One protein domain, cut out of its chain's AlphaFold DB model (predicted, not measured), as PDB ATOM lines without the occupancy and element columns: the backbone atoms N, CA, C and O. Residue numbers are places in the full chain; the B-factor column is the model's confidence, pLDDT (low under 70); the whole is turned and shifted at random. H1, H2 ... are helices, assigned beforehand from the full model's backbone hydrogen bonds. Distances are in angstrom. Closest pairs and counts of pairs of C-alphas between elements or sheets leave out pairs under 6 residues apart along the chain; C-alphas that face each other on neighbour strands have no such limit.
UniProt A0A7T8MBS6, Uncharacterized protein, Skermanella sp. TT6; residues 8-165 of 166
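This is residues 8 to 165 of the 166 residues of an uncharacterized protein of Skermanella sp. TT6 (UniProt A0A7T8MBS6). One long helix, H1, runs through the middle with H4 packed side by side and antiparallel to it; the H2 and H3 hairpin sits toward one end of H1, and H6 crosses near the other. H5, paired side by side with H7, crosses both H1 and H4 steeply, and H8 packs across H4. The printed part has 158 residues with eight named helices, H1 to H8 in chain order, no named strand, and the class is all helix. It is compact and rounded, with a radius of gyration of the C-alphas of 14.9 A and spans of 38 by 36 by 33 A.

Begin at H1, residues 8 to 27, which touches H4, residues 80 to 91, at a shallow tilt of 15 degrees, opposite ways; look for the closest C-alphas, those of Ala 14 and Ala 87, 4.3 A apart. H1 and H2, residues 32 to 42, touch only at the corner, where the C-alphas of Leu 26 and Gly 32 are 4.1 A apart. H2 and H3, residues 50 to 61, form a helical hairpin, closest at the C-alphas of Ser 42 and Phe 53, 5.3 A. H1, H3 and H4 make a bundle, a group of three helices in which H4 touches both others at shallow tilts; the C-alphas of Ala 58 and Ile 80 are the closest of H3 and H4, 6.5 A. H5, residues 97 to 109, touches H1 at a steep tilt of 52 degrees, closest at the C-alphas of Gly 16 and Val 107, 5.1 A. H6, residues 122 to 131, touches residues 8 to 13 of H1 alone, about perpendicular at 76 degrees, closest at the C-alphas of Gln 9 and Pro 124, 6.7 A. H7, residues 143 to 150, touches H5 at a shallow tilt of 11 degrees, opposite ways, with the C-alphas of Ala 102 and Val 147 closest at 4.7 A. H8, residues 152 to 163, touches H4, closest at the C-alphas of Glu 82 and Arg 155, 6.5 A. Every O i to N i+4 pair is within hydrogen-bond range in H1, H3, H4, H5, H6 and H7, against 6 of 7 in H2 and 7 of 8 in H8.

Find C-alpha 8 at (178.739, 147.182, 179.279); from there H1 runs 27.9 A to C-alpha 27 at (176.333, 130.036, 157.381). H5 measures 18.4 A, and H8 runs 16.9 A to C-alpha 163 at (166.589, 156.824, 150.055).

The C-alphas of Gly 118 and Ala 164 are farthest apart, at 44.5 A. The printed part has no cut; the links H3 to H4, H5 to H6 and H6 to H7 are long. Check the B-factor column at residues 70 to 73 and 139 to 141, where pLDDT is under 70.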
ATOM      1  N   ALA A   8     178.342 148.564 179.542       91.81
ATOM      2  CA  ALA A   8     178.739 147.182 179.279       91.81
ATOM      3  C   ALA A   8     177.604 146.360 178.647       91.81
ATOM      4  O   ALA A   8     177.822 145.683 177.649       91.81
ATOM      5  N   GLN A   9     176.380 146.464 179.171       94.25
ATOM      6  CA  GLN A   9     175.216 145.758 178.623       94.25
ATOM      7  C   GLN A   9     174.878 146.218 177.204       94.25
ATOM      8  O   GLN A   9     174.581 145.387 176.354       94.25
ATOM      9  N   ARG A  10     174.980 147.522 176.918       95.19
ATOM     10  CA  ARG A  10     174.780 148.048 175.558       95.19
ATOM     11  C   ARG A  10     175.798 147.489 174.577       95.19
ATOM     12  O   ARG A  10     175.411 147.049 173.501       95.19
ATOM     13  N   ARG A  11     177.079 147.462 174.955       95.38
ATOM     14  CA  ARG A  11     178.136 146.879 174.113       95.38
ATOM     15  C   ARG A  11     177.892 145.399 173.855       95.38
ATOM     16  O   ARG A  11     177.898 144.993 172.704       95.38
ATOM     17  N   LEU A  12     177.568 144.629 174.893       96.06
ATOM     18  CA  LEU A  12     177.231 143.210 174.748       96.06
ATOM     19  C   LEU A  12     176.042 142.984 173.816       96.06
ATOM     20  O   LEU A  12     176.068 142.087 172.980       96.06
ATOM     21  N   LEU A  13     175.007 143.810 173.946       96.50
ATOM     22  CA  LEU A  13     173.818 143.717 173.116       96.50
ATOM     23  C   LEU A  13     174.125 144.057 171.650       96.50
ATOM     24  O   LEU A  13     173.743 143.309 170.751       96.50
ATOM     25  N   ALA A  14     174.855 145.147 171.409       97.44
ATOM     26  CA  ALA A  14     175.285 145.548 170.074       97.44
ATOM     27  C   ALA A  14     176.192 144.487 169.430       97.44
ATOM     28  O   ALA A  14     175.959 144.079 168.291       97.44
ATOM     29  N   ASP A  15     177.182 143.982 170.165       96.62
ATOM     30  CA  ASP A  15     178.107 142.959 169.679       96.62
ATOM     31  C   ASP A  15     177.405 141.629 169.417       96.62
ATOM     32  O   ASP A  15     177.704 140.976 168.418       96.62
ATOM     33  N   GLY A  16     176.410 141.267 170.226       97.00
ATOM     34  CA  GLY A  16     175.567 140.108 169.965       97.00
ATOM     35  C   GLY A  16     174.761 140.248 168.669       97.00
ATOM     36  O   GLY A  16     174.732 139.319 167.861       97.00
ATOM     37  N   VAL A  17     174.161 141.418 168.399       97.62
ATOM     38  CA  VAL A  17     173.456 141.678 167.125       97.62
ATOM     39  C   VAL A  17     174.416 141.537 165.939       97.62
ATOM     40  O   VAL A  17     174.094 140.870 164.949       97.62
ATOM     41  N   ARG A  18     175.624 142.104 166.053       97.69
ATOM     42  CA  ARG A  18     176.680 141.996 165.033       97.69
ATOM     43  C   ARG A  18     177.113 140.552 164.817       97.69
ATOM     44  O   ARG A  18     177.195 140.107 163.672       97.69
ATOM     45  N   ALA A  19     177.375 139.819 165.894       96.25
ATOM     46  CA  ALA A  19     177.792 138.423 165.852       96.25
ATOM     47  C   ALA A  19     176.702 137.532 165.238       96.25
ATOM     48  O   ALA A  19     177.011 136.708 164.377       96.25
ATOM     49  N   GLY A  20     175.432 137.773 165.578       94.81
ATOM     50  CA  GLY A  20     174.281 137.110 164.969       94.81
ATOM     51  C   GLY A  20     174.206 137.335 163.459       94.81
ATOM     52  O   GLY A  20     174.133 136.367 162.698       94.81
ATOM     53  N   LEU A  21     174.309 138.590 163.001       96.56
ATOM     54  CA  LEU A  21     174.347 138.910 161.567       96.56
ATOM     55  C   LEU A  21     175.518 138.205 160.866       96.56
ATOM     56  O   LEU A  21     175.329 137.568 159.829       96.56
ATOM     57  N   VAL A  22     176.730 138.313 161.419       96.44
ATOM     58  CA  VAL A  22     177.938 137.699 160.846       96.44
ATOM     59  C   VAL A  22     177.784 136.184 160.768       96.44
ATOM     60  O   VAL A  22     178.032 135.599 159.714       96.44
ATOM     61  N   GLY A  23     177.342 135.540 161.846       94.44
ATOM     62  CA  GLY A  23     177.122 134.099 161.894       94.44
ATOM     63  C   GLY A  23     176.129 133.634 160.832       94.44
ATOM     64  O   GLY A  23     176.411 132.690 160.092       94.44
ATOM     65  N   TRP A  24     175.012 134.347 160.675       94.50
ATOM     66  CA  TRP A  24     174.030 134.070 159.626       94.50
ATOM     67  C   TRP A  24     174.576 134.284 158.218       94.50
ATOM     68  O   TRP A  24     174.335 133.456 157.346       94.50
ATOM     69  N   LEU A  25     175.340 135.349 157.972       95.69
ATOM     70  CA  LEU A  25     175.968 135.585 156.670       95.69
ATOM     71  C   LEU A  25     176.948 134.468 156.303       95.69
ATOM     72  O   LEU A  25     176.920 133.977 155.178       95.69
ATOM     73  N   LEU A  26     177.777 134.028 157.254       95.12
ATOM     74  CA  LEU A  26     178.775 132.976 157.042       95.12
ATOM     75  C   LEU A  26     178.158 131.596 156.823       95.12
ATOM     76  O   LEU A  26     178.719 130.783 156.090       95.12
ATOM     77  N   THR A  27     177.022 131.330 157.458       93.38
ATOM     78  CA  THR A  27     176.333 130.036 157.381       93.38
ATOM     79  C   THR A  27     175.183 130.030 156.376       93.38
ATOM     80  O   THR A  27     174.559 128.994 156.146       93.38
ATOM     81  N   CYS A  28     174.925 131.166 155.723       93.94
ATOM     82  CA  CYS A  28     173.908 131.282 154.697       93.94
ATOM     83  C   CYS A  28     174.242 130.362 153.508       93.94
ATOM     84  O   CYS A  28     175.331 130.481 152.943       93.94
ATOM     85  N   PRO A  29     173.307 129.517 153.038       91.81
ATOM     86  CA  PRO A  29     173.560 128.611 151.914       91.81
ATOM     87  C   PRO A  29     173.879 129.333 150.594       91.81
ATOM     88  O   PRO A  29     174.498 128.749 149.712       91.81
ATOM     89  N   VAL A  30     173.465 130.598 150.455       91.75
ATOM     90  CA  VAL A  30     173.684 131.405 149.243       91.75
ATOM     91  C   VAL A  30     174.926 132.291 149.378       91.75
ATOM     92  O   VAL A  30     175.747 132.349 148.468       91.75
ATOM     93  N   ALA A  31     175.090 132.966 150.520       92.69
ATOM     94  CA  ALA A  31     176.148 133.959 150.721       92.69
ATOM     95  C   ALA A  31     177.417 133.400 151.397       92.69
ATOM     96  O   ALA A  31     178.500 133.963 151.237       92.69
ATOM     97  N   GLY A  32     177.314 132.280 152.119       92.81
ATOM     98  CA  GLY A  32     178.305 131.825 153.099       92.81
ATOM     99  C   GLY A  32     179.720 131.683 152.557       92.81
ATOM    100  O   GLY A  32     180.664 132.215 153.142       92.81
ATOM    101  N   ARG A  33     179.886 131.050 151.388       94.19
ATOM    102  CA  ARG A  33     181.214 130.863 150.774       94.19
ATOM    103  C   ARG A  33     181.898 132.192 150.449       94.19
ATOM    104  O   ARG A  33     183.088 132.348 150.712       94.19
ATOM    105  N   HIS A  34     181.151 133.153 149.916       95.88
ATOM    106  CA  HIS A  34     181.662 134.494 149.635       95.88
ATOM    107  C   HIS A  34     181.924 135.260 150.935       95.88
ATOM    108  O   HIS A  34     182.990 135.854 151.090       95.88
ATOM    109  N   CYS A  35     181.018 135.180 151.913       95.94
ATOM    110  CA  CYS A  35     181.200 135.800 153.223       95.94
ATOM    111  C   CYS A  35     182.435 135.271 153.966       95.94
ATOM    112  O   CYS A  35     183.107 136.053 154.631       95.94
ATOM    113  N   LEU A  36     182.810 133.997 153.820       95.69
ATOM    114  CA  LEU A  36     184.064 133.474 154.380       95.69
ATOM    115  C   LEU A  36     185.293 134.190 153.797       95.69
ATOM    116  O   LEU A  36     186.189 134.589 154.543       95.69
ATOM    117  N   VAL A  37     185.309 134.425 152.482       96.81
ATOM    118  CA  VAL A  37     186.379 135.182 151.811       96.81
ATOM    119  C   VAL A  37     186.381 136.644 152.265       96.81
ATOM    120  O   VAL A  37     187.438 137.195 152.574       96.81
ATOM    121  N   LEU A  38     185.207 137.276 152.346       96.56
ATOM    122  CA  LEU A  38     185.080 138.655 152.824       96.56
ATOM    123  C   LEU A  38     185.531 138.799 154.282       96.56
ATOM    124  O   LEU A  38     186.202 139.775 154.618       96.56
ATOM    125  N   ARG A  39     185.228 137.815 155.137       96.44
ATOM    126  CA  ARG A  39     185.695 137.773 156.527       96.44
ATOM    127  C   ARG A  39     187.212 137.688 156.583       96.44
ATOM    128  O   ARG A  39     187.814 138.485 157.290       96.44
ATOM    129  N   ALA A  40     187.829 136.796 155.807       95.00
ATOM    130  CA  ALA A  40     189.286 136.692 155.745       95.00
ATOM    131  C   ALA A  40     189.938 138.022 155.322       95.00
ATOM    132  O   ALA A  40     190.885 138.469 155.958       95.00
ATOM    133  N   ARG A  41     189.380 138.712 154.318       94.94
ATOM    134  CA  ARG A  41     189.857 140.034 153.853       94.94
ATOM    135  C   ARG A  41     189.619 141.177 154.845       94.94
ATOM    136  O   ARG A  41     190.255 142.225 154.746       94.94
ATOM    137  N   SER A  42     188.675 140.998 155.762       95.38
ATOM    138  CA  SER A  42     188.329 141.982 156.794       95.38
ATOM    139  C   SER A  42     189.055 141.725 158.114       95.38
ATOM    140  O   SER A  42     188.955 142.540 159.029       95.38
ATOM    141  N   THR A  43     189.797 140.622 158.210       94.38
ATOM    142  CA  THR A  43     190.655 140.296 159.346       94.38
ATOM    143  C   THR A  43     192.077 140.751 159.052       94.38
ATOM    144  O   THR A  43     192.676 140.369 158.051       94.38
ATOM    145  N   THR A  44     192.618 141.576 159.941       92.69
ATOM    146  CA  THR A  44     194.001 142.064 159.887       92.69
ATOM    147  C   THR A  44     194.789 141.532 161.081       92.69
ATOM    148  O   THR A  44     194.254 140.781 161.895       92.69
ATOM    149  N   ILE A  45     196.047 141.956 161.233       89.88
ATOM    150  CA  ILE A  45     196.840 141.661 162.436       89.88
ATOM    151  C   ILE A  45     196.182 142.177 163.729       89.88
ATOM    152  O   ILE A  45     196.381 141.598 164.789       89.88
ATOM    153  N   LEU A  46     195.353 143.224 163.635       91.44
ATOM    154  CA  LEU A  46     194.587 143.780 164.758       91.44
ATOM    155  C   LEU A  46     193.266 143.034 165.012       91.44
ATOM    156  O   LEU A  46     192.498 143.417 165.890       91.44
ATOM    157  N   GLY A  47     192.987 141.981 164.242       93.25
ATOM    158  CA  GLY A  47     191.771 141.186 164.342       93.25
ATOM    159  C   GLY A  47     190.719 141.526 163.287       93.25
ATOM    160  O   GLY A  47     190.989 142.162 162.262       93.25
ATOM    161  N   PHE A  48     189.511 141.017 163.525       94.19
ATOM    162  CA  PHE A  48     188.367 141.130 162.624       94.19
ATOM    163  C   PHE A  48     187.720 142.516 162.699       94.19
ATOM    164  O   PHE A  48     187.316 142.964 163.769       94.19
ATOM    165  N   SER A  49     187.560 143.170 161.548       95.69
ATOM    166  CA  SER A  49     186.828 144.431 161.432       95.69
ATOM    167  C   SER A  49     185.401 144.188 160.937       95.69
ATOM    168  O   SER A  49     185.180 143.902 159.757       95.69
ATOM    169  N   PHE A  50     184.424 144.354 161.837       94.69
ATOM    170  CA  PHE A  50     183.002 144.243 161.503       94.69
ATOM    171  C   PHE A  50     182.593 145.232 160.405       94.69
ATOM    172  O   PHE A  50     182.007 144.815 159.411       94.69
ATOM    173  N   SER A  51     182.959 146.512 160.534       94.31
ATOM    174  CA  SER A  51     182.590 147.567 159.577       94.31
ATOM    175  C   SER A  51     183.092 147.286 158.159       94.31
ATOM    176  O   SER A  51     182.330 147.406 157.197       94.31
ATOM    177  N   ARG A  52     184.351 146.844 158.012       96.00
ATOM    178  CA  ARG A  52     184.913 146.440 156.712       96.00
ATOM    179  C   ARG A  52     184.158 145.251 156.127       96.00
ATOM    180  O   ARG A  52     183.836 145.262 154.939       96.00
ATOM    181  N   PHE A  53     183.846 144.260 156.960       97.50
ATOM    182  CA  PHE A  53     183.123 143.068 156.534       97.50
ATOM    183  C   PHE A  53     181.713 143.391 156.039       97.50
ATOM    184  O   PHE A  53     181.365 143.004 154.924       97.50
ATOM    185  N   VAL A  54     180.915 144.117 156.826       95.94
ATOM    186  CA  VAL A  54     179.527 144.429 156.453       95.94
ATOM    187  C   VAL A  54     179.444 145.381 155.271       95.94
ATOM    188  O   VAL A  54     178.580 145.189 154.427       95.94
ATOM    189  N   THR A  55     180.384 146.323 155.133       96.56
ATOM    190  CA  THR A  55     180.468 147.182 153.940       96.56
ATOM    191  C   THR A  55     180.721 146.347 152.687       96.56
ATOM    192  O   THR A  55     180.036 146.500 151.679       96.56
ATOM    193  N   ALA A  56     181.678 145.415 152.742       96.81
ATOM    194  CA  ALA A  56     181.968 144.543 151.609       96.81
ATOM    195  C   ALA A  56     180.805 143.588 151.295       96.81
ATOM    196  O   ALA A  56     180.522 143.335 150.126       96.81
ATOM    197  N   ALA A  57     180.121 143.074 152.322       96.88
ATOM    198  CA  ALA A  57     178.949 142.224 152.152       96.88
ATOM    199  C   ALA A  57     177.775 142.999 151.534       96.88
ATOM    200  O   ALA A  57     177.194 142.528 150.562       96.88
ATOM    201  N   ALA A  58     177.479 144.203 152.029       96.31
ATOM    202  CA  ALA A  58     176.441 145.077 151.492       96.31
ATOM    203  C   ALA A  58     176.701 145.449 150.025       96.31
ATOM    204  O   ALA A  58     175.793 145.374 149.204       96.31
ATOM    205  N   ASN A  59     177.948 145.769 149.668       96.50
ATOM    206  CA  ASN A  59     178.321 146.065 148.281       96.50
ATOM    207  C   ASN A  59     178.187 144.849 147.350       96.50
ATOM    208  O   ASN A  59     178.025 145.019 146.146       96.50
ATOM    209  N   HIS A  60     178.304 143.629 147.881       96.50
ATOM    210  CA  HIS A  60     178.260 142.409 147.077       96.50
ATOM    211  C   HIS A  60     176.852 141.820 146.944       96.50
ATOM    212  O   HIS A  60     176.504 141.323 145.878       96.50
ATOM    213  N   PHE A  61     176.054 141.851 148.015       96.25
ATOM    214  CA  PHE A  61     174.736 141.209 148.069       96.25
ATOM    215  C   PHE A  61     173.559 142.187 148.073       96.25
ATOM    216  O   PHE A  61     172.427 141.744 147.899       96.25
ATOM    217  N   GLY A  62     173.813 143.479 148.281       95.94
ATOM    218  CA  GLY A  62     172.794 144.481 148.582       95.94
ATOM    219  C   GLY A  62     172.709 144.775 150.083       95.94
ATOM    220  O   GLY A  62     172.911 143.900 150.928       95.94
ATOM    221  N   ARG A  63     172.422 146.034 150.426       94.56
ATOM    222  CA  ARG A  63     172.229 146.509 151.811       94.56
ATOM    223  C   ARG A  63     170.965 145.937 152.454       94.56
ATOM    224  O   ARG A  63     170.952 145.631 153.646       94.56
ATOM    225  N   ASP A  64     169.941 145.741 151.634       96.00
ATOM    226  CA  ASP A  64     168.644 145.148 151.947       96.00
ATOM    227  C   ASP A  64     168.681 143.609 152.003       96.00
ATOM    228  O   ASP A  64     167.679 142.968 152.316       96.00
ATOM    229  N   TYR A  65     169.839 142.987 151.758       96.62
ATOM    230  CA  TYR A  65     169.970 141.538 151.787       96.62
ATOM    231  C   TYR A  65     169.699 140.959 153.183       96.62
ATOM    232  O   TYR A  65     170.336 141.328 154.172       96.62
ATOM    233  N   HIS A  66     168.807 139.968 153.245       95.88
ATOM    234  CA  HIS A  66     168.526 139.186 154.447       95.88
ATOM    235  C   HIS A  66     169.158 137.782 154.341       95.88
ATOM    236  O   HIS A  66     168.710 136.976 153.514       95.88
ATOM    237  N   PRO A  67     170.149 137.421 155.183       93.69
ATOM    238  CA  PRO A  67     170.750 136.093 155.127       93.69
ATOM    239  C   PRO A  67     169.741 134.991 155.472       93.69
ATOM    240  O   PRO A  67     168.884 135.141 156.343       93.69
ATOM    241  N   ARG A  68     169.839 133.856 154.773       91.38
ATOM    242  CA  ARG A  68     168.981 132.676 154.984       91.38
ATOM    243  C   ARG A  68     169.517 131.775 156.092       91.38
ATOM    244  O   ARG A  68     170.727 131.660 156.256       91.38
ATOM    245  N   SER A  69     168.602 131.107 156.791       81.12
ATOM    246  CA  SER A  69     168.907 130.186 157.883       81.12
ATOM    247  C   SER A  69     169.680 128.979 157.359       81.12
ATOM    248  O   SER A  69     169.340 128.458 156.291       81.12
ATOM    249  N   PRO A  70     170.654 128.464 158.118       68.75
ATOM    250  CA  PRO A  70     171.221 127.150 157.854       68.75
ATOM    251  C   PRO A  70     170.142 126.090 158.091       68.75
ATOM    252  O   PRO A  70     169.500 126.091 159.139       68.75
ATOM    253  N   GLY A  71     169.902 125.218 157.111       64.56
ATOM    254  CA  GLY A  71     169.078 124.012 157.285       64.56
ATOM    255  C   GLY A  71     167.564 124.200 157.475       64.56
ATOM    256  O   GLY A  71     166.874 123.203 157.649       64.56
ATOM    257  N   ALA A  72     167.019 125.420 157.418       62.22
ATOM    258  CA  ALA A  72     165.580 125.665 157.566       62.22
ATOM    259  C   ALA A  72     165.069 126.783 156.645       62.22
ATOM    260  O   ALA A  72     165.810 127.686 156.253       62.22
ATOM    261  N   ALA A  73     163.768 126.751 156.337       65.44
ATOM    262  CA  ALA A  73     163.090 127.835 155.638       65.44
ATOM    263  C   ALA A  73     162.964 129.049 156.572       65.44
ATOM    264  O   ALA A  73     162.171 129.066 157.510       65.44
ATOM    265  N   GLY A  74     163.780 130.075 156.345       81.44
ATOM    266  CA  GLY A  74     163.668 131.339 157.061       81.44
ATOM    267  C   GLY A  74     164.828 132.277 156.775       81.44
ATOM    268  O   GLY A  74     165.928 131.845 156.440       81.44
ATOM    269  N   THR A  75     164.582 133.570 156.925       90.88
ATOM    270  CA  THR A  75     165.590 134.627 156.820       90.88
ATOM    271  C   THR A  75     165.863 135.243 158.182       90.88
ATOM    272  O   THR A  75     165.008 135.204 159.076       90.88
ATOM    273  N   PHE A  76     167.054 135.808 158.341       93.12
ATOM    274  CA  PHE A  76     167.374 136.678 159.459       93.12
ATOM    275  C   PHE A  76     166.372 137.841 159.454       93.12
ATOM    276  O   PHE A  76     165.999 138.323 158.375       93.12
ATOM    277  N   PRO A  77     165.849 138.264 160.618       93.81
ATOM    278  CA  PRO A  77     164.751 139.224 160.650       93.81
ATOM    279  C   PRO A  77     165.143 140.619 160.157       93.81
ATOM    280  O   PRO A  77     164.241 141.376 159.808       93.81
ATOM    281  N   LEU A  78     166.445 140.915 160.088       96.50
ATOM    282  CA  LEU A  78     167.010 142.198 159.672       96.50
ATOM    283  C   LEU A  78     167.812 142.055 158.380       96.50
ATOM    284  O   LEU A  78     168.397 140.997 158.130       96.50
ATOM    285  N   SER A  79     167.831 143.108 157.571       97.06
ATOM    286  CA  SER A  79     168.796 143.241 156.481       97.06
ATOM    287  C   SER A  79     170.194 143.540 157.033       97.06
ATOM    288  O   SER A  79     170.364 143.782 158.235       97.06
ATOM    289  N   ILE A  80     171.217 143.534 156.169       97.12
ATOM    290  CA  ILE A  80     172.573 143.955 156.557       97.12
ATOM    291  C   ILE A  80     172.537 145.378 157.131       97.12
ATOM    292  O   ILE A  80     173.120 145.627 158.186       97.12
ATOM    293  N   GLU A  81     171.835 146.295 156.468       96.69
ATOM    294  CA  GLU A  81     171.745 147.694 156.888       96.69
ATOM    295  C   GLU A  81     170.957 147.867 158.189       96.69
ATOM    296  O   GLU A  81     171.446 148.511 159.116       96.69
ATOM    297  N   GLU A  82     169.795 147.220 158.309       97.94
ATOM    298  CA  GLU A  82     168.962 147.278 159.516       97.94
ATOM    299  C   GLU A  82     169.712 146.740 160.746       97.94
ATOM    300  O   GLU A  82     169.642 147.332 161.822       97.94
ATOM    301  N   ALA A  83     170.462 145.643 160.601       97.62
ATOM    302  CA  ALA A  83     171.261 145.085 161.690       97.62
ATOM    303  C   ALA A  83     172.445 145.985 162.081       97.62
ATOM    304  O   ALA A  83     172.754 146.102 163.267       97.62
ATOM    305  N   CYS A  84     173.092 146.637 161.107       97.06
ATOM    306  CA  CYS A  84     174.146 147.614 161.386       97.06
ATOM    307  C   CYS A  84     173.599 148.831 162.138       97.06
ATOM    308  O   CYS A  84     174.168 149.218 163.157       97.06
ATOM    309  N   ALA A  85     172.495 149.403 161.655       97.12
ATOM    310  CA  ALA A  85     171.847 150.549 162.281       97.12
ATOM    311  C   ALA A  85     171.397 150.212 163.711       97.12
ATOM    312  O   ALA A  85     171.742 150.935 164.640       97.12
ATOM    313  N   LEU A  86     170.763 149.051 163.920       98.00
ATOM    314  CA  LEU A  86     170.304 148.633 165.244       98.00
ATOM    315  C   LEU A  86     171.467 148.473 166.231       98.00
ATOM    316  O   LEU A  86     171.390 148.942 167.364       98.00
ATOM    317  N   ALA A  87     172.555 147.818 165.815       97.75
ATOM    318  CA  ALA A  87     173.724 147.653 166.674       97.75
ATOM    319  C   ALA A  87     174.356 149.006 167.046       97.75
ATOM    320  O   ALA A  87     174.776 149.193 168.188       97.75
ATOM    321  N   ASN A  88     174.401 149.952 166.105       96.88
ATOM    322  CA  ASN A  88     174.931 151.291 166.353       96.88
ATOM    323  C   ASN A  88     174.034 152.092 167.300       96.88
ATOM    324  O   ASN A  88     174.545 152.669 168.256       96.88
ATOM    325  N   ASP A  89     172.717 152.078 167.096       96.81
ATOM    326  CA  ASP A  89     171.778 152.800 167.958       96.81
ATOM    327  C   ASP A  89     171.808 152.257 169.391       96.81
ATOM    328  O   ASP A  89     171.789 153.023 170.358       96.81
ATOM    329  N   VAL A  90     171.937 150.936 169.548       96.69
ATOM    330  CA  VAL A  90     172.118 150.305 170.860       96.69
ATOM    331  C   VAL A  90     173.431 150.740 171.504       96.69
ATOM    332  O   VAL A  90     173.436 151.132 172.671       96.69
ATOM    333  N   GLU A  91     174.548 150.694 170.778       95.88
ATOM    334  CA  GLU A  91     175.856 151.071 171.322       95.88
ATOM    335  C   GLU A  91     175.905 152.550 171.741       95.88
ATOM    336  O   GLU A  91     176.419 152.876 172.819       95.88
ATOM    337  N   LEU A  92     175.315 153.429 170.926       94.69
ATOM    338  CA  LEU A  92     175.327 154.885 171.085       94.69
ATOM    339  C   LEU A  92     174.240 155.434 172.029       94.69
ATOM    340  O   LEU A  92     174.144 156.647 172.180       94.69
ATOM    341  N   GLU A  93     173.455 154.578 172.697       94.19
ATOM    342  CA  GLU A  93     172.326 154.995 173.561       94.19
ATOM    343  C   GLU A  93     171.228 155.771 172.807       94.19
ATOM    344  O   GLU A  93     170.523 156.589 173.392       94.19
ATOM    345  N   LEU A  94     171.068 155.507 171.510       94.50
ATOM    346  CA  LEU A  94     170.002 156.077 170.680       94.50
ATOM    347  C   LEU A  94     168.797 155.135 170.566       94.50
ATOM    348  O   LEU A  94     167.707 155.582 170.211       94.50
ATOM    349  N   ALA A  95     168.985 153.856 170.907       93.94
ATOM    350  CA  ALA A  95     167.959 152.843 170.744       93.94
ATOM    351  C   ALA A  95     166.721 153.085 171.619       93.94
ATOM    352  O   ALA A  95     166.808 153.300 172.835       93.94
ATOM    353  N   THR A  96     165.545 152.960 171.009       94.56
ATOM    354  CA  THR A  96     164.259 152.968 171.717       94.56
ATOM    355  C   THR A  96     164.052 151.688 172.536       94.56
ATOM    356  O   THR A  96     164.762 150.694 172.396       94.56
ATOM    357  N   GLY A  97     163.030 151.668 173.402       94.19
ATOM    358  CA  GLY A  97     162.693 150.463 174.172       94.19
ATOM    359  C   GLY A  97     162.336 149.256 173.291       94.19
ATOM    360  O   GLY A  97     162.688 148.128 173.635       94.19
ATOM    361  N   ASP A  98     161.689 149.491 172.146       95.19
ATOM    362  CA  ASP A  98     161.362 148.436 171.181       95.19
ATOM    363  C   ASP A  98     162.600 147.922 170.444       95.19
ATOM    364  O   ASP A  98     162.722 146.715 170.239       95.19
ATOM    365  N   GLU A  99     163.539 148.807 170.107       96.44
ATOM    366  CA  GLU A  99     164.825 148.435 169.515       96.44
ATOM    367  C   GLU A  99     165.694 147.643 170.490       96.44
ATOM    368  O   GLU A  99     166.236 146.607 170.109       96.44
ATOM    369  N   ILE A 100     165.758 148.048 171.763       96.69
ATOM    370  CA  ILE A 100     166.454 147.290 172.814       96.69
ATOM    371  C   ILE A 100     165.844 145.891 172.959       96.69
ATOM    372  O   ILE A 100     166.573 144.901 173.003       96.69
ATOM    373  N   GLN A 101     164.513 145.791 172.993       95.25
ATOM    374  CA  GLN A 101     163.825 144.503 173.070       95.25
ATOM    375  C   GLN A 101     164.068 143.632 171.833       95.25
ATOM    376  O   GLN A 101     164.334 142.437 171.947       95.25
ATOM    377  N   ALA A 102     164.016 144.217 170.638       96.12
ATOM    378  CA  ALA A 102     164.282 143.498 169.402       96.12
ATOM    379  C   ALA A 102     165.739 143.019 169.318       96.12
ATOM    380  O   ALA A 102     165.979 141.867 168.957       96.12
ATOM    381  N   ALA A 103     166.701 143.860 169.701       97.12
ATOM    382  CA  ALA A 103     168.104 143.478 169.793       97.12
ATOM    383  C   ALA A 103     168.286 142.324 170.787       97.12
ATOM    384  O   ALA A 103     168.971 141.355 170.482       97.12
ATOM    385  N   ALA A 104     167.615 142.368 171.937       95.62
ATOM    386  CA  ALA A 104     167.740 141.325 172.945       95.62
ATOM    387  C   ALA A 104     167.135 139.991 172.485       95.62
ATOM    388  O   ALA A 104     167.742 138.948 172.714       95.62
ATOM    389  N   LEU A 105     166.024 140.013 171.739       95.31
ATOM    390  CA  LEU A 105     165.486 138.822 171.068       95.31
ATOM    391  C   LEU A 105     166.461 138.256 170.022       95.31
ATOM    392  O   LEU A 105     166.613 137.039 169.917       95.31
ATOM    393  N   VAL A 106     167.137 139.117 169.251       94.88
ATOM    394  CA  VAL A 106     168.187 138.676 168.319       94.88
ATOM    395  C   VAL A 106     169.314 137.994 169.088       94.88
ATOM    396  O   VAL A 106     169.683 136.881 168.731       94.88
ATOM    397  N   VAL A 107     169.839 138.613 170.146       94.94
ATOM    398  CA  VAL A 107     170.965 138.043 170.899       94.94
ATOM    399  C   VAL A 107     170.580 136.748 171.613       94.94
ATOM    400  O   VAL A 107     171.364 135.803 171.607       94.94
ATOM    401  N   ALA A 108     169.368 136.664 172.161       93.94
ATOM    402  CA  ALA A 108     168.893 135.472 172.850       93.94
ATOM    403  C   ALA A 108     168.743 134.265 171.913       93.94
ATOM    404  O   ALA A 108     169.153 133.164 172.279       93.94
ATOM    405  N   HIS A 109     168.215 134.460 170.698       91.69
ATOM    406  CA  HIS A 109     167.742 133.343 169.870       91.69
ATOM    407  C   HIS A 109     168.448 133.178 168.523       91.69
ATOM    408  O   HIS A 109     168.340 132.114 167.906       91.69
ATOM    409  N   ALA A 110     169.156 134.190 168.017       90.06
ATOM    410  CA  ALA A 110     169.918 134.017 166.789       90.06
ATOM    411  C   ALA A 110     171.147 133.139 167.073       90.06
ATOM    412  O   ALA A 110     171.905 133.425 168.002       90.06
ATOM    413  N   PRO A 111     171.391 132.088 166.269       86.75
ATOM    414  CA  PRO A 111     172.655 131.372 166.318       86.75
ATOM    415  C   PRO A 111     173.846 132.333 166.244       86.75
ATOM    416  O   PRO A 111     173.818 133.288 165.465       86.75
ATOM    417  N   PHE A 112     174.894 132.035 167.016       89.06
ATOM    418  CA  PHE A 112     176.164 132.776 167.070       89.06
ATOM    419  C   PHE A 112     176.109 134.162 167.726       89.06
ATOM    420  O   PHE A 112     177.145 134.815 167.807       89.06
ATOM    421  N   ALA A 113     174.940 134.616 168.183       93.06
ATOM    422  CA  ALA A 113     174.794 135.935 168.792       93.06
ATOM    423  C   ALA A 113     175.148 135.949 170.288       93.06
ATOM    424  O   ALA A 113     175.518 136.991 170.824       93.06
ATOM    425  N   GLN A 114     175.046 134.803 170.963       93.19
ATOM    426  CA  GLN A 114     175.292 134.684 172.397       93.19
ATOM    427  C   GLN A 114     176.798 134.738 172.709       93.19
ATOM    428  O   GLN A 114     177.603 134.170 171.960       93.19
ATOM    429  N   PRO A 115     177.199 135.337 173.845       92.81
ATOM    430  CA  PRO A 115     178.556 135.177 174.351       92.81
ATOM    431  C   PRO A 115     178.828 133.718 174.746       92.81
ATOM    432  O   PRO A 115     177.912 132.920 174.962       92.81
ATOM    433  N   GLY A 116     180.111 133.369 174.879       90.50
ATOM    434  CA  GLY A 116     180.518 132.038 175.326       90.50
ATOM    435  C   GLY A 116     179.960 131.704 176.713       90.50
ATOM    436  O   GLY A 116     180.116 132.485 177.655       90.50
ATOM    437  N   ILE A 117     179.330 130.534 176.841       88.56
ATOM    438  CA  ILE A 117     178.772 130.051 178.111       88.56
ATOM    439  C   ILE A 117     179.890 129.957 179.156       88.56
ATOM    440  O   ILE A 117     180.936 129.364 178.901       88.56
ATOM    441  N   GLY A 118     179.666 130.552 180.330       87.00
ATOM    442  CA  GLY A 118     180.651 130.588 181.417       87.00
ATOM    443  C   GLY A 118     181.808 131.574 181.208       87.00
ATOM    444  O   GLY A 118     182.693 131.651 182.056       87.00
ATOM    445  N   GLY A 119     181.808 132.339 180.112       92.19
ATOM    446  CA  GLY A 119     182.762 133.421 179.879       92.19
ATOM    447  C   GLY A 119     182.504 134.661 180.752       92.19
ATOM    448  O   GLY A 119     181.463 134.755 181.408       92.19
ATOM    449  N   PRO A 120     183.415 135.653 180.731       92.06
ATOM    450  CA  PRO A 120     183.297 136.875 181.540       92.06
ATOM    451  C   PRO A 120     182.018 137.671 181.244       92.06
ATOM    452  O   PRO A 120     181.430 138.272 182.141       92.06
ATOM    453  N   ASP A 121     181.548 137.611 180.000       93.50
ATOM    454  CA  ASP A 121     180.358 138.320 179.537       93.50
ATOM    455  C   ASP A 121     179.050 137.567 179.810       93.50
ATOM    456  O   ASP A 121     177.969 138.141 179.676       93.50
ATOM    457  N   TRP A 122     179.126 136.298 180.231       92.75
ATOM    458  CA  TRP A 122     177.954 135.438 180.395       92.75
ATOM    459  C   TRP A 122     176.992 135.960 181.465       92.75
ATOM    460  O   TRP A 122     175.793 136.064 181.222       92.75
ATOM    461  N   HIS A 123     177.503 136.327 182.643       92.44
ATOM    462  CA  HIS A 123     176.655 136.790 183.744       92.44
ATOM    463  C   HIS A 123     176.018 138.174 183.493       92.44
ATOM    464  O   HIS A 123     174.811 138.321 183.719       92.44
ATOM    465  N   PRO A 124     176.750 139.187 182.979       92.50
ATOM    466  CA  PRO A 124     176.137 140.443 182.542       92.50
ATOM    467  C   PRO A 124     175.064 140.252 181.464       92.50
ATOM    468  O   PRO A 124     174.038 140.933 181.502       92.50
ATOM    469  N   TYR A 125     175.290 139.319 180.534       94.06
ATOM    470  CA  TYR A 125     174.355 138.959 179.472       94.06
ATOM    471  C   TYR A 125     173.063 138.332 180.011       94.06
ATOM    472  O   TYR A 125     171.980 138.841 179.725       94.06
ATOM    473  N   THR A 126     173.144 137.287 180.838       93.50
ATOM    474  CA  THR A 126     171.943 136.633 181.387       93.50
ATOM    475  C   THR A 126     171.158 137.567 182.306       93.50
ATOM    476  O   THR A 126     169.938 137.647 182.202       93.50
ATOM    477  N   THR A 127     171.847 138.366 183.128       92.62
ATOM    478  CA  THR A 127     171.214 139.390 183.980       92.62
ATOM    479  C   THR A 127     170.503 140.467 183.156       92.62
ATOM    480  O   THR A 127     169.468 140.992 183.565       92.62
ATOM    481  N   MET A 128     171.062 140.848 182.004       94.88
ATOM    482  CA  MET A 128     170.422 141.797 181.093       94.88
ATOM    483  C   MET A 128     169.135 141.218 180.504       94.88
ATOM    484  O   MET A 128     168.125 141.917 180.493       94.88
ATOM    485  N   LEU A 129     169.160 139.971 180.027       94.00
ATOM    486  CA  LEU A 129     167.983 139.338 179.431       94.00
ATOM    487  C   LEU A 129     166.855 139.127 180.444       94.00
ATOM    488  O   LEU A 129     165.714 139.464 180.138       94.00
ATOM    489  N   ASP A 130     167.183 138.706 181.666       92.69
ATOM    490  CA  ASP A 130     166.216 138.580 182.764       92.69
ATOM    491  C   ASP A 130     165.504 139.915 183.054       92.69
ATOM    492  O   ASP A 130     164.277 139.995 183.081       92.69
ATOM    493  N   ARG A 131     166.259 141.022 183.124       92.25
ATOM    494  CA  ARG A 131     165.688 142.375 183.293       92.25
ATOM    495  C   ARG A 131     164.796 142.818 182.138       92.25
ATOM    496  O   ARG A 131     163.941 143.682 182.338       92.25
ATOM    497  N   LEU A 132     165.036 142.295 180.940       92.06
ATOM    498  CA  LEU A 132     164.223 142.543 179.753       92.06
ATOM    499  C   LEU A 132     163.067 141.537 179.631       92.06
ATOM    500  O   LEU A 132     162.270 141.655 178.704       92.06
ATOM    501  N   GLY A 133     162.940 140.580 180.556       91.44
ATOM    502  CA  GLY A 133     161.913 139.542 180.513       91.44
ATOM    503  C   GLY A 133     162.068 138.595 179.322       91.44
ATOM    504  O   GLY A 133     161.066 138.118 178.795       91.44
ATOM    505  N   ILE A 134     163.301 138.372 178.859       90.94
ATOM    506  CA  ILE A 134     163.615 137.441 177.773       90.94
ATOM    507  C   ILE A 134     164.244 136.190 178.368       90.94
ATOM    508  O   ILE A 134     165.308 136.248 178.984       90.94
ATOM    509  N   ASP A 135     163.602 135.054 178.126       87.38
ATOM    510  CA  ASP A 135     164.133 133.747 178.479       87.38
ATOM    511  C   ASP A 135     164.906 133.155 177.289       87.38
ATOM    512  O   ASP A 135     164.394 133.043 176.178       87.38
ATOM    513  N   ILE A 136     166.163 132.775 177.526       83.06
ATOM    514  CA  ILE A 136     167.051 132.158 176.526       83.06
ATOM    515  C   ILE A 136     166.571 130.741 176.172       83.06
ATOM    516  O   ILE A 136     166.835 130.252 175.073       83.06
ATOM    517  N   LEU A 137     165.885 130.077 177.105       82.31
ATOM    518  CA  LEU A 137     165.335 128.735 176.932       82.31
ATOM    519  C   LEU A 137     163.989 128.746 176.207       82.31
ATOM    520  O   LEU A 137     163.550 127.691 175.744       82.31
ATOM    521  N   ASP A 138     163.364 129.919 176.071       74.31
ATOM    522  CA  ASP A 138     162.162 130.094 175.270       74.31
ATOM    523  C   ASP A 138     162.566 129.942 173.800       74.31
ATOM    524  O   ASP A 138     162.951 130.886 173.112       74.31
ATOM    525  N   GLY A 139     162.568 128.702 173.310       62.81
ATOM    526  CA  GLY A 139     162.885 128.345 171.927       62.81
ATOM    527  C   GLY A 139     161.822 128.815 170.931       62.81
ATOM    528  O   GLY A 139     161.587 128.130 169.935       62.81
ATOM    529  N   ASP A 140     161.142 129.931 171.215       68.75
ATOM    530  CA  ASP A 140     159.950 130.373 170.513       68.75
ATOM    531  C   ASP A 140     160.264 130.572 169.016       68.75
ATOM    532  O   ASP A 140     161.041 131.460 168.640       68.75
ATOM    533  N   PRO A 141     159.641 129.781 168.121       69.38
ATOM    534  CA  PRO A 141     159.921 129.834 166.689       69.38
ATOM    535  C   PRO A 141     159.531 131.174 166.031       69.38
ATOM    536  O   PRO A 141     159.979 131.477 164.922       69.38
ATOM    537  N   ALA A 142     158.723 131.998 166.697       86.19
ATOM    538  CA  ALA A 142     158.221 133.289 166.253       86.19
ATOM    539  C   ALA A 142     159.075 134.492 166.697       86.19
ATOM    540  O   ALA A 142     158.716 135.621 166.349       86.19
ATOM    541  N   TRP A 143     160.224 134.310 167.369       90.06
ATOM    542  CA  TRP A 143     161.100 135.434 167.761       90.06
ATOM    543  C   TRP A 143     161.433 136.366 166.582       90.06
ATOM    544  O   TRP A 143     161.414 137.588 166.723       90.06
ATOM    545  N   LYS A 144     161.638 135.805 165.380       91.38
ATOM    546  CA  LYS A 144     161.896 136.569 164.144       91.38
ATOM    547  C   LYS A 144     160.737 137.502 163.787       91.38
ATOM    548  O   LYS A 144     160.970 138.612 163.317       91.38
ATOM    549  N   ASN A 145     159.497 137.059 163.993       91.81
ATOM    550  CA  ASN A 145     158.308 137.869 163.735       91.81
ATOM    551  C   ASN A 145     158.178 138.970 164.788       91.81
ATOM    552  O   ASN A 145     158.025 140.129 164.417       91.81
ATOM    553  N   ARG A 146     158.392 138.643 166.071       93.38
ATOM    554  CA  ARG A 146     158.410 139.639 167.154       93.38
ATOM    555  C   ARG A 146     159.445 140.744 166.900       93.38
ATOM    556  O   ARG A 146     159.132 141.917 167.070       93.38
ATOM    557  N   VAL A 147     160.652 140.386 166.446       95.00
ATOM    558  CA  VAL A 147     161.698 141.352 166.058       95.00
ATOM    559  C   VAL A 147     161.210 142.263 164.930       95.00
ATOM    560  O   VAL A 147     161.312 143.484 165.041       95.00
ATOM    561  N   ARG A 148     160.638 141.698 163.859       94.69
ATOM    562  CA  ARG A 148     160.124 142.483 162.721       94.69
ATOM    563  C   ARG A 148     158.989 143.422 163.118       94.69
ATOM    564  O   ARG A 148     158.950 144.544 162.618       94.69
ATOM    565  N   ASP A 149     158.088 142.969 163.982       94.88
ATOM    566  CA  ASP A 149     156.947 143.759 164.437       94.88
ATOM    567  C   ASP A 149     157.401 144.930 165.309       94.88
ATOM    568  O   ASP A 149     157.016 146.070 165.041       94.88
ATOM    569  N   ARG A 150     158.297 144.678 166.274       95.38
ATOM    570  CA  ARG A 150     158.886 145.728 167.121       95.38
ATOM    571  C   ARG A 150     159.654 146.767 166.313       95.38
ATOM    572  O   ARG A 150     159.558 147.957 166.583       95.38
ATOM    573  N   LEU A 151     160.368 146.336 165.278       97.06
ATOM    574  CA  LEU A 151     161.188 147.226 164.461       97.06
ATOM    575  C   LEU A 151     160.438 147.847 163.278       97.06
ATOM    576  O   LEU A 151     161.057 148.494 162.441       97.06
ATOM    577  N   ARG A 152     159.109 147.719 163.164       95.50
ATOM    578  CA  ARG A 152     158.365 148.248 162.003       95.50
ATOM    579  C   ARG A 152     158.566 149.756 161.788       95.50
ATOM    580  O   ARG A 152     158.597 150.213 160.645       95.50
ATOM    581  N   ALA A 153     158.643 150.550 162.854       94.44
ATOM    582  CA  ALA A 153     158.923 151.986 162.748       94.44
ATOM    583  C   ALA A 153     160.391 152.242 162.377       94.44
ATOM    584  O   ALA A 153     160.655 152.928 161.393       94.44
ATOM    585  N   PHE A 154     161.312 151.600 163.095       96.00
ATOM    586  CA  PHE A 154     162.752 151.653 162.853       96.00
ATOM    587  C   PHE A 154     163.123 151.320 161.399       96.00
ATOM    588  O   PHE A 154     163.790 152.096 160.728       96.00
ATOM    589  N   ARG A 155     162.607 150.218 160.850       95.81
ATOM    590  CA  ARG A 155     162.904 149.767 159.480       95.81
ATOM    591  C   ARG A 155     162.444 150.765 158.417       95.81
ATOM    592  O   ARG A 155     163.133 150.980 157.427       95.81
ATOM    593  N   ARG A 156     161.298 151.420 158.640       93.62
ATOM    594  CA  ARG A 156     160.829 152.513 157.772       93.62
ATOM    595  C   ARG A 156     161.751 153.726 157.853       93.62
ATOM    596  O   ARG A 156     161.988 154.359 156.831       93.62
ATOM    597  N   HIS A 157     162.265 154.034 159.042       93.62
ATOM    598  CA  HIS A 157     163.232 155.110 159.223       93.62
ATOM    599  C   HIS A 157     164.556 154.808 158.509       93.62
ATOM    600  O   HIS A 157     165.005 155.638 157.727       93.62
ATOM    601  N   VAL A 158     165.119 153.606 158.684       93.31
ATOM    602  CA  VAL A 158     166.341 153.165 157.987       93.31
ATOM    603  C   VAL A 158     166.178 153.272 156.468       93.31
ATOM    604  O   VAL A 158     167.010 153.888 155.807       93.31
ATOM    605  N   ALA A 159     165.070 152.765 155.920       91.38
ATOM    606  CA  ALA A 159     164.787 152.858 154.487       91.38
ATOM    607  C   ALA A 159     164.664 154.314 153.992       91.38
ATOM    608  O   ALA A 159     165.154 154.642 152.915       91.38
ATOM    609  N   ALA A 160     164.036 155.199 154.775       90.94
ATOM    610  CA  ALA A 160     163.895 156.612 154.420       90.94
ATOM    611  C   ALA A 160     165.235 157.365 154.453       90.94
ATOM    612  O   ALA A 160     165.509 158.163 153.561       90.94
ATOM    613  N   VAL A 161     166.077 157.101 155.460       88.06
ATOM    614  CA  VAL A 161     167.430 157.673 155.554       88.06
ATOM    615  C   VAL A 161     168.282 157.218 154.374       88.06
ATOM    616  O   VAL A 161     169.005 158.028 153.801       88.06
ATOM    617  N   HIS A 162     168.162 155.951 153.971       80.69
ATOM    618  CA  HIS A 162     168.883 155.438 152.815       80.69
ATOM    619  C   HIS A 162     168.433 156.104 151.511       80.69
ATOM    620  O   HIS A 162     169.287 156.580 150.769       80.69
ATOM    621  N   ALA A 163     167.123 156.193 151.262       82.06
ATOM    622  CA  ALA A 163     166.589 156.824 150.055       82.06
ATOM    623  C   ALA A 163     166.958 158.315 149.936       82.06
ATOM    624  O   ALA A 163     166.991 158.852 148.838       82.06
ATOM    625  N   ALA A 164     167.229 158.992 151.055       80.31
ATOM    626  CA  ALA A 164     167.691 160.380 151.064       80.31
ATOM    627  C   ALA A 164     169.206 160.533 150.823       80.31
ATOM    628  O   ALA A 164     169.675 161.650 150.609       80.31
ATOM    629  N   ALA A 165     169.972 159.444 150.921       75.94
ATOM    630  CA  ALA A 165     171.421 159.425 150.729       75.94
ATOM    631  C   ALA A 165     171.845 158.976 149.315       75.94
ATOM    632  O   ALA A 165     173.045 158.979 149.026       75.94
TER     633      ALA A 165